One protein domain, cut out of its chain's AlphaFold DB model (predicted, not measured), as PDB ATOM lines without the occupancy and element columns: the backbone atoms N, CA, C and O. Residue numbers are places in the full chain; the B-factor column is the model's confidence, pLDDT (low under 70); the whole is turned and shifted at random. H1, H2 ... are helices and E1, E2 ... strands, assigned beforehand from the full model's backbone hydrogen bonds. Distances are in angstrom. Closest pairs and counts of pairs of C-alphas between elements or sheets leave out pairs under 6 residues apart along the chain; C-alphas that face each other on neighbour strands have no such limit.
ATOM      1  N   CYS A  69     133.989 156.039 109.681       82.81
ATOM      2  CA  CYS A  69     133.800 156.632 111.007       82.81
ATOM      3  C   CYS A  69     133.192 155.668 112.041       82.81
ATOM      4  O   CYS A  69     133.536 155.735 113.217       82.81
ATOM      5  N   LEU A  70     132.298 154.766 111.631       78.12
ATOM      6  CA  LEU A  70     131.631 153.839 112.538       78.12
ATOM      7  C   LEU A  70     132.611 152.751 112.982       78.12
ATOM      8  O   LEU A  70     132.618 152.374 114.155       78.12
ATOM      9  N   ARG A  71     133.494 152.321 112.076       76.38
ATOM     10  CA  ARG A  71     134.596 151.402 112.381       76.38
ATOM     11  C   ARG A  71     135.661 152.049 113.262       76.38
ATOM     12  O   ARG A  71     136.199 151.382 114.132       76.38
ATOM     13  N   ASP A  72     135.930 153.338 113.089       75.94
ATOM     14  CA  ASP A  72     136.989 154.021 113.841       75.94
ATOM     15  C   ASP A  72     136.528 154.497 115.225       75.94
ATOM     16  O   ASP A  72     137.253 154.367 116.210       75.94
ATOM     17  N   TRP A  73     135.311 155.041 115.318       73.25
ATOM     18  CA  TRP A  73     134.819 155.718 116.524       73.25
ATOM     19  C   TRP A  73     133.799 154.906 117.307       73.25
ATOM     20  O   TRP A  73     133.716 155.025 118.530       73.25
ATOM     21  N   CYS A  74     133.032 154.065 116.619       71.25
ATOM     22  CA  CYS A  74     131.959 153.288 117.224       71.25
ATOM     23  C   CYS A  74     132.324 151.794 117.346       71.25
ATOM     24  O   CYS A  74     131.498 151.015 117.814       71.25
ATOM     25  N   ALA A  75     133.568 151.403 117.021       67.56
ATOM     26  CA  ALA A  75     134.086 150.032 117.140       67.56
ATOM     27  C   ALA A  75     133.845 149.404 118.522       67.56
ATOM     28  O   ALA A  75     133.467 148.242 118.614       67.56
ATOM     29  N   SER A  76     133.997 150.190 119.595       68.81
ATOM     30  CA  SER A  76     133.840 149.711 120.981       68.81
ATOM     31  C   SER A  76     132.449 149.152 121.302       68.81
ATOM     32  O   SER A  76     132.292 148.372 122.236       68.81
ATOM     33  N   PHE A  77     131.424 149.515 120.528       66.81
ATOM     34  CA  PHE A  77     130.091 148.935 120.664       66.81
ATOM     35  C   PHE A  77     130.044 147.486 120.145       66.81
ATOM     36  O   PHE A  77     129.223 146.690 120.592       66.81
ATOM     37  N   PHE A  78     130.948 147.096 119.252       63.69
ATOM     38  CA  PHE A  78     130.941 145.772 118.633       63.69
ATOM     39  C   PHE A  78     131.688 144.710 119.443       63.69
ATOM     40  O   PHE A  78     131.416 143.524 119.266       63.69
ATOM     41  N   ASP A  79     132.512 145.114 120.415       64.12
ATOM     42  CA  ASP A  79     133.150 144.203 121.379       64.12
ATOM     43  C   ASP A  79     132.127 143.440 122.243       64.12
ATOM     44  O   ASP A  79     132.440 142.411 122.842       64.12
ATOM     45  N   PHE A  80     130.883 143.927 122.298       60.69
ATOM     46  CA  PHE A  80     129.795 143.333 123.075       60.69
ATOM     47  C   PHE A  80     129.085 142.163 122.379       60.69
ATOM     48  O   PHE A  80     128.201 141.558 122.990       60.69
ATOM     49  N   PHE A  81     129.452 141.819 121.140       57.62
ATOM     50  CA  PHE A  81     128.907 140.654 120.443       57.62
ATOM     51  C   PHE A  81     129.913 139.497 120.473       57.62
ATOM     52  O   PHE A  81     130.869 139.501 119.699       57.62
ATOM     53  N   PRO A  82     129.718 138.498 121.358       52.31
ATOM     54  CA  PRO A  82     130.615 137.347 121.460       52.31
ATOM     55  C   PRO A  82     130.530 136.406 120.247       52.31
ATOM     56  O   PRO A  82     131.404 135.565 120.071       52.31
ATOM     57  N   GLU A  83     129.499 136.550 119.410       54.97
ATOM     58  CA  GLU A  83     129.306 135.792 118.173       54.97
ATOM     59  C   GLU A  83     128.949 136.747 117.020       54.97
ATOM     60  O   GLU A  83     128.341 137.795 117.267       54.97
ATOM     61  N   PRO A  84     129.280 136.408 115.757       53.94
ATOM     62  CA  PRO A  84     128.867 137.190 114.597       53.94
ATOM     63  C   PRO A  84     127.338 137.288 114.531       53.94
ATOM     64  O   PRO A  84     126.643 136.292 114.332       53.94
ATOM     65  N   VAL A  85     126.799 138.495 114.693       56.41
ATOM     66  CA  VAL A  85     125.364 138.752 114.535       56.41
ATOM     67  C   VAL A  85     125.130 139.299 113.136       56.41
ATOM     68  O   VAL A  85     125.731 140.301 112.765       56.41
ATOM     69  N   ASN A  86     124.228 138.675 112.373       54.22
ATOM     70  CA  ASN A  86     123.937 139.102 111.000       54.22
ATOM     71  C   ASN A  86     123.263 140.486 110.918       54.22
ATOM     72  O   ASN A  86     123.291 141.103 109.869       54.22
ATOM     73  N   SER A  87     122.750 141.027 112.024       61.66
ATOM     74  CA  SER A  87     122.206 142.391 112.099       61.66
ATOM     75  C   SER A  87     122.291 142.909 113.548       61.66
ATOM     76  O   SER A  87     121.271 142.939 114.242       61.66
ATOM     77  N   PRO A  88     123.470 143.284 114.088       62.62
ATOM     78  CA  PRO A  88     123.593 143.625 115.515       62.62
ATOM     79  C   PRO A  88     122.825 144.890 115.880       62.62
ATOM     80  O   PRO A  88     122.318 145.016 116.992       62.62
ATOM     81  N   LEU A  89     122.677 145.795 114.915       68.19
ATOM     82  CA  LEU A  89     121.803 146.948 115.019       68.19
ATOM     83  C   LEU A  89     120.362 146.523 115.352       68.19
ATOM     84  O   LEU A  89     119.749 147.105 116.241       68.19
ATOM     85  N   CYS A  90     119.859 145.446 114.746       63.72
ATOM     86  CA  CYS A  90     118.511 144.911 114.968       63.72
ATOM     87  C   CYS A  90     118.383 144.003 116.199       63.72
ATOM     88  O   CYS A  90     117.282 143.556 116.507       63.72
ATOM     89  N   ALA A  91     119.474 143.724 116.919       64.19
ATOM     90  CA  ALA A  91     119.426 142.866 118.100       64.19
ATOM     91  C   ALA A  91     118.892 143.595 119.347       64.19
ATOM     92  O   ALA A  91     118.281 142.962 120.207       64.19
ATOM     93  N   ASN A  92     119.136 144.909 119.472       70.69
ATOM     94  CA  ASN A  92     118.772 145.688 120.659       70.69
ATOM     95  C   ASN A  92     118.554 147.183 120.330       70.69
ATOM     96  O   ASN A  92     119.426 147.845 119.771       70.69
ATOM     97  N   GLN A  93     117.406 147.739 120.736       74.88
ATOM     98  CA  GLN A  93     117.047 149.152 120.547       74.88
ATOM     99  C   GLN A  93     117.994 150.136 121.261       74.88
ATOM    100  O   GLN A  93     118.297 151.210 120.740       74.88
ATOM    101  N   ASP A  94     118.475 149.805 122.458       78.56
ATOM    102  CA  ASP A  94     119.431 150.655 123.176       78.56
ATOM    103  C   ASP A  94     120.786 150.650 122.464       78.56
ATOM    104  O   ASP A  94     121.462 151.677 122.377       78.56
ATOM    105  N   PHE A  95     121.164 149.496 121.907       78.44
ATOM    106  CA  PHE A  95     122.370 149.362 121.103       78.44
ATOM    107  C   PHE A  95     122.300 150.241 119.850       78.44
ATOM    108  O   PHE A  95     123.186 151.067 119.626       78.44
ATOM    109  N   SER A  96     121.211 150.135 119.087       77.44
ATOM    110  CA  SER A  96     120.998 150.935 117.878       77.44
ATOM    111  C   SER A  96     120.979 152.434 118.147       77.44
ATOM    112  O   SER A  96     121.569 153.212 117.397       77.44
ATOM    113  N   THR A  97     120.366 152.844 119.255       83.56
ATOM    114  CA  THR A  97     120.330 154.241 119.692       83.56
ATOM    115  C   THR A  97     121.735 154.748 120.024       83.56
ATOM    116  O   THR A  97     122.111 155.846 119.618       83.56
ATOM    117  N   ASN A  98     122.550 153.950 120.720       84.19
ATOM    118  CA  ASN A  98     123.920 154.334 121.064       84.19
ATOM    119  C   ASN A  98     124.822 154.454 119.833       84.19
ATOM    120  O   ASN A  98     125.566 155.432 119.726       84.19
ATOM    121  N   VAL A  99     124.723 153.513 118.890       83.75
ATOM    122  CA  VAL A  99     125.460 153.591 117.622       83.75
ATOM    123  C   VAL A  99     125.004 154.806 116.815       83.75
ATOM    124  O   VAL A  99     125.844 155.578 116.365       83.75
ATOM    125  N   THR A 100     123.695 155.054 116.717       87.56
ATOM    126  CA  THR A 100     123.148 156.222 116.001       87.56
ATOM    127  C   THR A 100     123.630 157.545 116.608       87.56
ATOM    128  O   THR A 100     124.067 158.432 115.879       87.56
ATOM    129  N   ASN A 101     123.654 157.660 117.939       89.19
ATOM    130  CA  ASN A 101     124.212 158.828 118.631       89.19
ATOM    131  C   ASN A 101     125.719 158.996 118.374       89.19
ATOM    132  O   ASN A 101     126.203 160.117 118.218       89.19
ATOM    133  N   CYS A 102     126.469 157.891 118.340       87.62
ATOM    134  CA  CYS A 102     127.894 157.905 118.016       87.62
ATOM    135  C   CYS A 102     128.130 158.401 116.582       87.62
ATOM    136  O   CYS A 102     128.986 159.261 116.370       87.62
ATOM    137  N   VAL A 103     127.324 157.927 115.630       89.00
ATOM    138  CA  VAL A 103     127.374 158.340 114.225       89.00
ATOM    139  C   VAL A 103     127.043 159.825 114.075       89.00
ATOM    140  O   VAL A 103     127.819 160.562 113.474       89.00
ATOM    141  N   ALA A 104     125.958 160.299 114.689       91.75
ATOM    142  CA  ALA A 104     125.574 161.710 114.642       91.75
ATOM    143  C   ALA A 104     126.670 162.648 115.182       91.75
ATOM    144  O   ALA A 104     126.896 163.722 114.630       91.75
ATOM    145  N   GLY A 105     127.371 162.240 116.246       88.56
ATOM    146  CA  GLY A 105     128.386 163.069 116.897       88.56
ATOM    147  C   GLY A 105     129.778 163.036 116.259       88.56
ATOM    148  O   GLY A 105     130.545 163.972 116.471       88.56
ATOM    149  N   ASN A 106     130.124 161.971 115.525       86.88
ATOM    150  CA  ASN A 106     131.512 161.724 115.101       86.88
ATOM    151  C   ASN A 106     131.691 161.490 113.593       86.88
ATOM    152  O   ASN A 106     132.824 161.500 113.120       86.88
ATOM    153  N   CYS A 107     130.612 161.283 112.836       88.31
ATOM    154  CA  CYS A 107     130.680 161.009 111.401       88.31
ATOM    155  C   CYS A 107     130.375 162.246 110.560       88.31
ATOM    156  O   CYS A 107     129.586 163.109 110.950       88.31
ATOM    157  N   THR A 108     130.945 162.298 109.357       91.25
ATOM    158  CA  THR A 108     130.598 163.317 108.359       91.25
ATOM    159  C   THR A 108     129.174 163.127 107.831       91.25
ATOM    160  O   THR A 108     128.636 162.024 107.857       91.25
ATOM    161  N   ALA A 109     128.572 164.180 107.273       88.50
ATOM    162  CA  ALA A 109     127.239 164.118 106.665       88.50
ATOM    163  C   ALA A 109     127.112 163.008 105.595       88.50
ATOM    164  O   ALA A 109     126.086 162.333 105.512       88.50
ATOM    165  N   TYR A 110     128.176 162.780 104.815       88.56
ATOM    166  CA  TYR A 110     128.264 161.670 103.861       88.56
ATOM    167  C   TYR A 110     128.190 160.309 104.567       88.56
ATOM    168  O   TYR A 110     127.371 159.467 104.210       88.56
ATOM    169  N   GLU A 111     129.005 160.096 105.599       89.12
ATOM    170  CA  GLU A 111     129.043 158.830 106.340       89.12
ATOM    171  C   GLU A 111     127.757 158.568 107.129       89.12
ATOM    172  O   GLU A 111     127.334 157.421 107.245       89.12
ATOM    173  N   GLN A 112     127.104 159.617 107.631       91.25
ATOM    174  CA  GLN A 112     125.786 159.522 108.256       91.25
ATOM    175  C   GLN A 112     124.725 159.066 107.244       91.25
ATOM    176  O   GLN A 112     123.919 158.191 107.553       91.25
ATOM    177  N   GLY A 113     124.749 159.603 106.021       88.06
ATOM    178  CA  GLY A 113     123.866 159.151 104.946       88.06
ATOM    179  C   GLY A 113     124.179 157.725 104.478       88.06
ATOM    180  O   GLY A 113     123.271 156.928 104.254       88.06
ATOM    181  N   ALA A 114     125.456 157.350 104.417       87.44
ATOM    182  CA  ALA A 114     125.855 155.973 104.141       87.44
ATOM    183  C   ALA A 114     125.379 155.007 105.242       87.44
ATOM    184  O   ALA A 114     124.846 153.945 104.932       87.44
ATOM    185  N   TYR A 115     125.479 155.394 106.517       87.19
ATOM    186  CA  TYR A 115     124.943 154.620 107.638       87.19
ATOM    187  C   TYR A 115     123.437 154.365 107.498       87.19
ATOM    188  O   TYR A 115     123.006 153.239 107.732       87.19
ATOM    189  N   VAL A 116     122.654 155.362 107.069       88.12
ATOM    190  CA  VAL A 116     121.209 155.210 106.822       88.12
ATOM    191  C   VAL A 116     120.929 154.103 105.804       88.12
ATOM    192  O   VAL A 116     120.108 153.229 106.073       88.12
ATOM    193  N   VAL A 117     121.638 154.111 104.670       84.88
ATOM    194  CA  VAL A 117     121.467 153.114 103.597       84.88
ATOM    195  C   VAL A 117     121.829 151.710 104.075       84.88
ATOM    196  O   VAL A 117     121.102 150.751 103.814       84.88
ATOM    197  N   VAL A 118     122.947 151.572 104.790       82.00
ATOM    198  CA  VAL A 118     123.383 150.265 105.298       82.00
ATOM    199  C   VAL A 118     122.414 149.756 106.365       82.00
ATOM    200  O   VAL A 118     121.979 148.610 106.314       82.00
ATOM    201  N   ALA A 119     122.014 150.610 107.309       81.06
ATOM    202  CA  ALA A 119     121.123 150.229 108.398       81.06
ATOM    203  C   ALA A 119     119.726 149.813 107.908       81.06
ATOM    204  O   ALA A 119     119.140 148.895 108.484       81.06
ATOM    205  N   SER A 120     119.201 150.445 106.852       79.12
ATOM    206  CA  SER A 120     117.914 150.068 106.257       79.12
ATOM    207  C   SER A 120     117.995 148.781 105.428       79.12
ATOM    208  O   SER A 120     117.075 147.965 105.485       79.12
ATOM    209  N   THR A 121     119.104 148.562 104.712       76.44
ATOM    210  CA  THR A 121     119.333 147.356 103.892       76.44
ATOM    211  C   THR A 121     119.463 146.097 104.750       76.44
ATOM    212  O   THR A 121     118.970 145.036 104.380       76.44
ATOM    213  N   GLU A 122     120.082 146.215 105.926       73.19
ATOM    214  CA  GLU A 122     120.358 145.076 106.815       73.19
ATOM    215  C   GLU A 122     119.249 144.733 107.800       73.19
ATOM    216  O   GLU A 122     119.419 143.876 108.679       73.19
ATOM    217  N   ARG A 123     118.104 145.404 107.677       71.44
ATOM    218  CA  ARG A 123     116.932 145.104 108.483       71.44
ATOM    219  C   ARG A 123     116.407 143.703 108.119       71.44
ATOM    220  O   ARG A 123     116.053 143.473 106.964       71.44
ATOM    221  N   PRO A 124     116.259 142.779 109.088       64.12
ATOM    222  CA  PRO A 124     115.605 141.499 108.847       64.12
ATOM    223  C   PRO A 124     114.179 141.709 108.321       64.12
ATOM    224  O   PRO A 124     113.379 142.394 108.959       64.12
ATOM    225  N   THR A 125     113.842 141.091 107.188       59.66
ATOM    226  CA  THR A 125     112.494 141.149 106.588       59.66
ATOM    227  C   THR A 125     111.432 140.433 107.418       59.66
ATOM    228  O   THR A 125     110.253 140.752 107.312       59.66
ATOM    229  N   ASP A 126     111.849 139.489 108.263       55.41
ATOM    230  CA  ASP A 126     110.952 138.538 108.930       55.41
ATOM    231  C   ASP A 126     110.628 138.926 110.379       55.41
ATOM    232  O   ASP A 126     110.026 138.145 111.121       55.41
ATOM    233  N   ARG A 127     111.049 140.119 110.815       54.41
ATOM    234  CA  ARG A 127     110.741 140.634 112.149       54.41
ATOM    235  C   ARG A 127     109.919 141.909 112.052       54.41
ATOM    236  O   ARG A 127     110.404 142.939 111.581       54.41
ATOM    237  N   ASP A 128     108.712 141.853 112.614       52.25
ATOM    238  CA  ASP A 128     107.886 143.012 112.986       52.25
ATOM    239  C   ASP A 128     108.528 143.790 114.154       52.25
ATOM    240  O   ASP A 128     107.875 144.167 115.129       52.25
ATOM    241  N   ASP A 129     109.845 143.985 114.106       54.06
ATOM    242  CA  ASP A 129     110.572 144.678 115.150       54.06
ATOM    243  C   ASP A 129     110.295 146.189 115.026       54.06
ATOM    244  O   ASP A 129     110.433 146.767 113.938       54.06
ATOM    245  N   PRO A 130     109.935 146.863 116.133       49.94
ATOM    246  CA  PRO A 130     109.603 148.291 116.165       49.94
ATOM    247  C   PRO A 130     110.830 149.194 115.977       49.94
ATOM    248  O   PRO A 130     110.760 150.402 116.202       49.94
ATOM    249  N   VAL A 131     111.973 148.614 115.614       56.19
ATOM    250  CA  VAL A 131     113.237 149.320 115.590       56.19
ATOM    251  C   VAL A 131     113.308 150.227 114.364       56.19
ATOM    252  O   VAL A 131     112.845 149.899 113.271       56.19
ATOM    253  N   ILE A 132     113.922 151.379 114.602       59.56
ATOM    254  CA  ILE A 132     114.061 152.594 113.793       59.56
ATOM    255  C   ILE A 132     114.670 152.364 112.384       59.56
ATOM    256  O   ILE A 132     114.803 153.292 111.602       59.56
ATOM    257  N   PHE A 133     114.976 151.128 111.994       65.06
ATOM    258  CA  PHE A 133     115.694 150.771 110.766       65.06
ATOM    259  C   PHE A 133     114.866 150.793 109.483       65.06
ATOM    260  O   PHE A 133     115.143 150.038 108.555       65.06
ATOM    261  N   THR A 134     113.830 151.628 109.405       77.88
ATOM    262  CA  THR A 134     113.475 152.148 108.079       77.88
ATOM    263  C   THR A 134     114.463 153.256 107.734       77.88
ATOM    264  O   THR A 134     115.125 153.816 108.617       77.88
ATOM    265  N   GLU A 135     114.585 153.568 106.451       79.31
ATOM    266  CA  GLU A 135     115.413 154.687 106.010       79.31
ATOM    267  C   GLU A 135     114.978 155.979 106.722       79.31
ATOM    268  O   GLU A 135     115.781 156.652 107.368       79.31
ATOM    269  N   GLU A 136     113.669 156.247 106.736       83.19
ATOM    270  CA  GLU A 136     113.078 157.427 107.369       83.19
ATOM    271  C   GLU A 136     113.267 157.435 108.884       83.19
ATOM    272  O   GLU A 136     113.583 158.477 109.458       83.19
ATOM    273  N   GLY A 137     113.098 156.289 109.548       84.00
ATOM    274  CA  GLY A 137     113.306 156.184 110.986       84.00
ATOM    275  C   GLY A 137     114.751 156.509 111.351       84.00
ATOM    276  O   GLY A 137     115.000 157.302 112.262       84.00
ATOM    277  N   THR A 138     115.707 155.950 110.609       83.75
ATOM    278  CA  THR A 138     117.138 156.144 110.869       83.75
ATOM    279  C   THR A 138     117.538 157.601 110.641       83.75
ATOM    280  O   THR A 138     118.278 158.165 111.448       83.75
ATOM    281  N   ILE A 139     116.984 158.244 109.606       87.25
ATOM    282  CA  ILE A 139     117.149 159.685 109.366       87.25
ATOM    283  C   ILE A 139     116.610 160.499 110.546       87.25
ATOM    284  O   ILE A 139     117.321 161.364 111.055       87.25
ATOM    285  N   VAL A 140     115.386 160.218 111.009       88.44
ATOM    286  CA  VAL A 140     114.781 160.938 112.143       88.44
ATOM    287  C   VAL A 140     115.645 160.803 113.395       88.44
ATOM    288  O   VAL A 140     115.954 161.808 114.027       88.44
ATOM    289  N   ALA A 141     116.112 159.596 113.723       86.88
ATOM    290  CA  ALA A 141     116.947 159.390 114.904       86.88
ATOM    291  C   ALA A 141     118.323 160.064 114.807       86.88
ATOM    292  O   ALA A 141     118.821 160.567 115.814       86.88
ATOM    293  N   LEU A 142     118.933 160.117 113.619       89.12
ATOM    294  CA  LEU A 142     120.162 160.886 113.411       89.12
ATOM    295  C   LEU A 142     119.927 162.379 113.624       89.12
ATOM    296  O   LEU A 142     120.706 163.012 114.332       89.12
ATOM    297  N   VAL A 143     118.856 162.933 113.053       90.69
ATOM    298  CA  VAL A 143     118.513 164.356 113.195       90.69
ATOM    299  C   VAL A 143     118.203 164.703 114.653       90.69
ATOM    300  O   VAL A 143     118.726 165.692 115.169       90.69
ATOM    301  N   ASP A 144     117.441 163.863 115.358       90.00
ATOM    302  CA  ASP A 144     117.149 164.034 116.789       90.00
ATOM    303  C   ASP A 144     118.422 163.972 117.654       90.00
ATOM    304  O   ASP A 144     118.528 164.662 118.674       90.00
ATOM    305  N   ALA A 145     119.419 163.188 117.230       88.56
ATOM    306  CA  ALA A 145     120.740 163.117 117.852       88.56
ATOM    307  C   ALA A 145     121.675 164.286 117.468       88.56
ATOM    308  O   ALA A 145     122.773 164.397 118.021       88.56
ATOM    309  N   GLY A 146     121.245 165.184 116.572       90.25
ATOM    310  CA  GLY A 146     122.007 166.348 116.110       90.25
ATOM    311  C   GLY A 146     122.871 166.107 114.869       90.25
ATOM    312  O   GLY A 146     123.777 166.897 114.609       90.25
ATOM    313  N   GLY A 147     122.623 165.022 114.136       90.75
ATOM    314  CA  GLY A 147     123.243 164.721 112.851       90.75
ATOM    315  C   GLY A 147     122.595 165.465 111.679       90.75
ATOM    316  O   GLY A 147     121.479 165.976 111.768       90.75
ATOM    317  N   GLU A 148     123.296 165.480 110.551       93.19
ATOM    318  CA  GLU A 148     122.874 166.101 109.292       93.19
ATOM    319  C   GLU A 148     123.157 165.129 108.130       93.19
ATOM    320  O   GLU A 148     124.043 165.387 107.309       93.19
ATOM    321  N   PRO A 149     122.466 163.973 108.051       90.38
ATOM    322  CA  PRO A 149     122.747 162.976 107.022       90.38
ATOM    323  C   PRO A 149     122.542 163.546 105.616       90.38
ATOM    324  O   PRO A 149     121.561 164.239 105.333       90.38
ATOM    325  N   GLN A 150     123.469 163.235 104.708       90.62
ATOM    326  CA  GLN A 150     123.249 163.441 103.280       90.62
ATOM    327  C   GLN A 150     122.215 162.446 102.761       90.62
ATOM    328  O   GLN A 150     122.092 161.329 103.259       90.62
ATOM    329  N   ASN A 151     121.494 162.853 101.718       87.56
ATOM    330  CA  ASN A 151     120.610 161.943 101.011       87.56
ATOM    331  C   ASN A 151     121.457 160.979 100.168       87.56
ATOM    332  O   ASN A 151     122.129 161.410  99.223       87.56
ATOM    333  N   CYS A 152     121.431 159.703 100.537       87.06
ATOM    334  CA  CYS A 152     122.195 158.640  99.905       87.06
ATOM    335  C   CYS A 152     121.279 157.494  99.501       87.06
ATOM    336  O   CYS A 152     120.313 157.196 100.190       87.06
ATOM    337  N   THR A 153     121.617 156.819  98.407       82.81
ATOM    338  CA  THR A 153     120.913 155.634  97.928       82.81
ATOM    339  C   THR A 153     121.887 154.479  97.734       82.81
ATOM    340  O   THR A 153     123.039 154.665  97.332       82.81
ATOM    341  N   GLY A 154     121.424 153.267  98.034       74.38
ATOM    342  CA  GLY A 154     122.135 152.042  97.685       74.38
ATOM    343  C   GLY A 154     121.959 151.745  96.198       74.38
ATOM    344  O   GLY A 154     120.837 151.613  95.715       74.38
ATOM    345  N   VAL A 155     123.063 151.637  95.471       65.38
ATOM    346  CA  VAL A 155     123.123 151.182  94.082       65.38
ATOM    347  C   VAL A 155     123.699 149.766  94.084       65.38
ATOM    348  O   VAL A 155     124.800 149.522  94.580       65.38
ATOM    349  N   ASP A 156     122.915 148.814  93.576       58.84
ATOM    350  CA  ASP A 156     123.312 147.414  93.364       58.84
ATOM    351  C   ASP A 156     123.824 146.667  94.614       58.84
ATOM    352  O   ASP A 156     124.741 145.847  94.531       58.84
ATOM    353  N   ASN A 157     123.229 146.938  95.784       56.03
ATOM    354  CA  ASN A 157     123.462 146.205  97.042       56.03
ATOM    355  C   ASN A 157     124.935 146.163  97.509       56.03
ATOM    356  O   ASN A 157     125.316 145.295  98.282       56.03
ATOM    357  N   SER A 158     125.777 147.063  96.992       59.09
ATOM    358  CA  SER A 158     127.230 147.078  97.240       59.09
ATOM    359  C   SER A 158     127.854 148.471  97.123       59.09
ATOM    360  O   SER A 158     128.946 148.702  97.636       59.09
ATOM    361  N   THR A 159     127.175 149.419  96.469       70.56
ATOM    362  CA  THR A 159     127.673 150.782  96.260       70.56
ATOM    363  C   THR A 159     126.713 151.791  96.881       70.56
ATOM    364  O   THR A 159     125.507 151.684  96.701       70.56
ATOM    365  N   ILE A 160     127.225 152.795  97.595       78.88
ATOM    366  CA  ILE A 160     126.413 153.893  98.144       78.88
ATOM    367  C   ILE A 160     126.692 155.159  97.339       78.88
ATOM    368  O   ILE A 160     127.842 155.586  97.211       78.88
ATOM    369  N   MET A 161     125.635 155.782  96.822       79.75
ATOM    370  CA  MET A 161     125.707 157.058  96.119       79.75
ATOM    371  C   MET A 161     124.993 158.137  96.922       79.75
ATOM    372  O   MET A 161     123.785 158.080  97.113       79.75
ATOM    373  N   CYS A 162     125.736 159.146  97.363       83.00
ATOM    374  CA  CYS A 162     125.177 160.309  98.042       83.00
ATOM    375  C   CYS A 162     125.062 161.482  97.077       83.00
ATOM    376  O   CYS A 162     125.999 161.768  96.326       83.00
ATOM    377  N   ASN A 163     123.935 162.193  97.116       80.81
ATOM    378  CA  ASN A 163     123.832 163.470  96.429       80.81
ATOM    379  C   ASN A 163     124.809 164.443  97.091       80.81
ATOM    380  O   ASN A 163     124.629 164.827  98.245       80.81
TER     381      ASN A 163
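What this domain is: This is residues 69 to 163 of the 200 residues of an uncharacterized protein of Exophiala aquamarina CBS 119918 (UniProt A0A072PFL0). Three helices make the core: H4 and H5 form a helical hairpin, and H6 packs at an angle on one side of both. The short helix H1 packs on H4, and a two-strand hairpin, E1 and E2, covers the side of H5 turned away from H4. The 95 printed residues, mostly helix by class, hold six named helices, then two antiparallel strands, E1 - E2. The whole is compact, with a radius of gyration of the C-alphas of 12.5 A and spans of 36 by 27 by 23 A.

How they stand to each other: H1, residues 69 to 73, touches H4, residues 93 to 106; their closest C-alphas, Leu 70 and Val 103, are 6.4 A apart. H2, residues 75 to 80, is close to H4 but not clearly touching, with closest C-alphas Phe 77 and Val 99 at 7.2 A. H3, residues 88 to 91, touches H4 only at the corner, and only just, with 3 pairs of C-alphas within 8 A; the closest are Leu 89 and Ser 96, 5.0 A. H4 only just touches H5, residues 109 to 121, with 3 such pairs, the closest Val 103 and Gln 112 at 6.3 A; this hairpin has a shallow tilt of 23 degrees, opposite ways. H6, residues 135 to 144, touches H4 at a steep tilt of 64 degrees, closest at C-alphas Ala 104 and Leu 142, 5.6 A. E1, residues 152 to 155, and E2, residues 159 to 162, form a hairpin, with N 153 and O 161 2.8 A apart, within hydrogen-bond range. Every O i to N i+4 pair is within range in H1, H4, H5 and H6; H2 has 0 of 2, with 1 of 3 O i to N i+3 pairs, and H3 is too short.

Where its parts are: H1 begins at C-alpha 69, (133.800, 156.632, 111.007). H4 is 19.9 A long, H5 18.7 A and H6 14.4 A. E2 ends at C-alpha 162, (125.177, 160.309, 98.042).

The domain as a whole: The printed part has no cut. The link from H5 to H6 is long. pLDDT is under 70 at residues 75 to 91, 124 to 133 and 155 to 158.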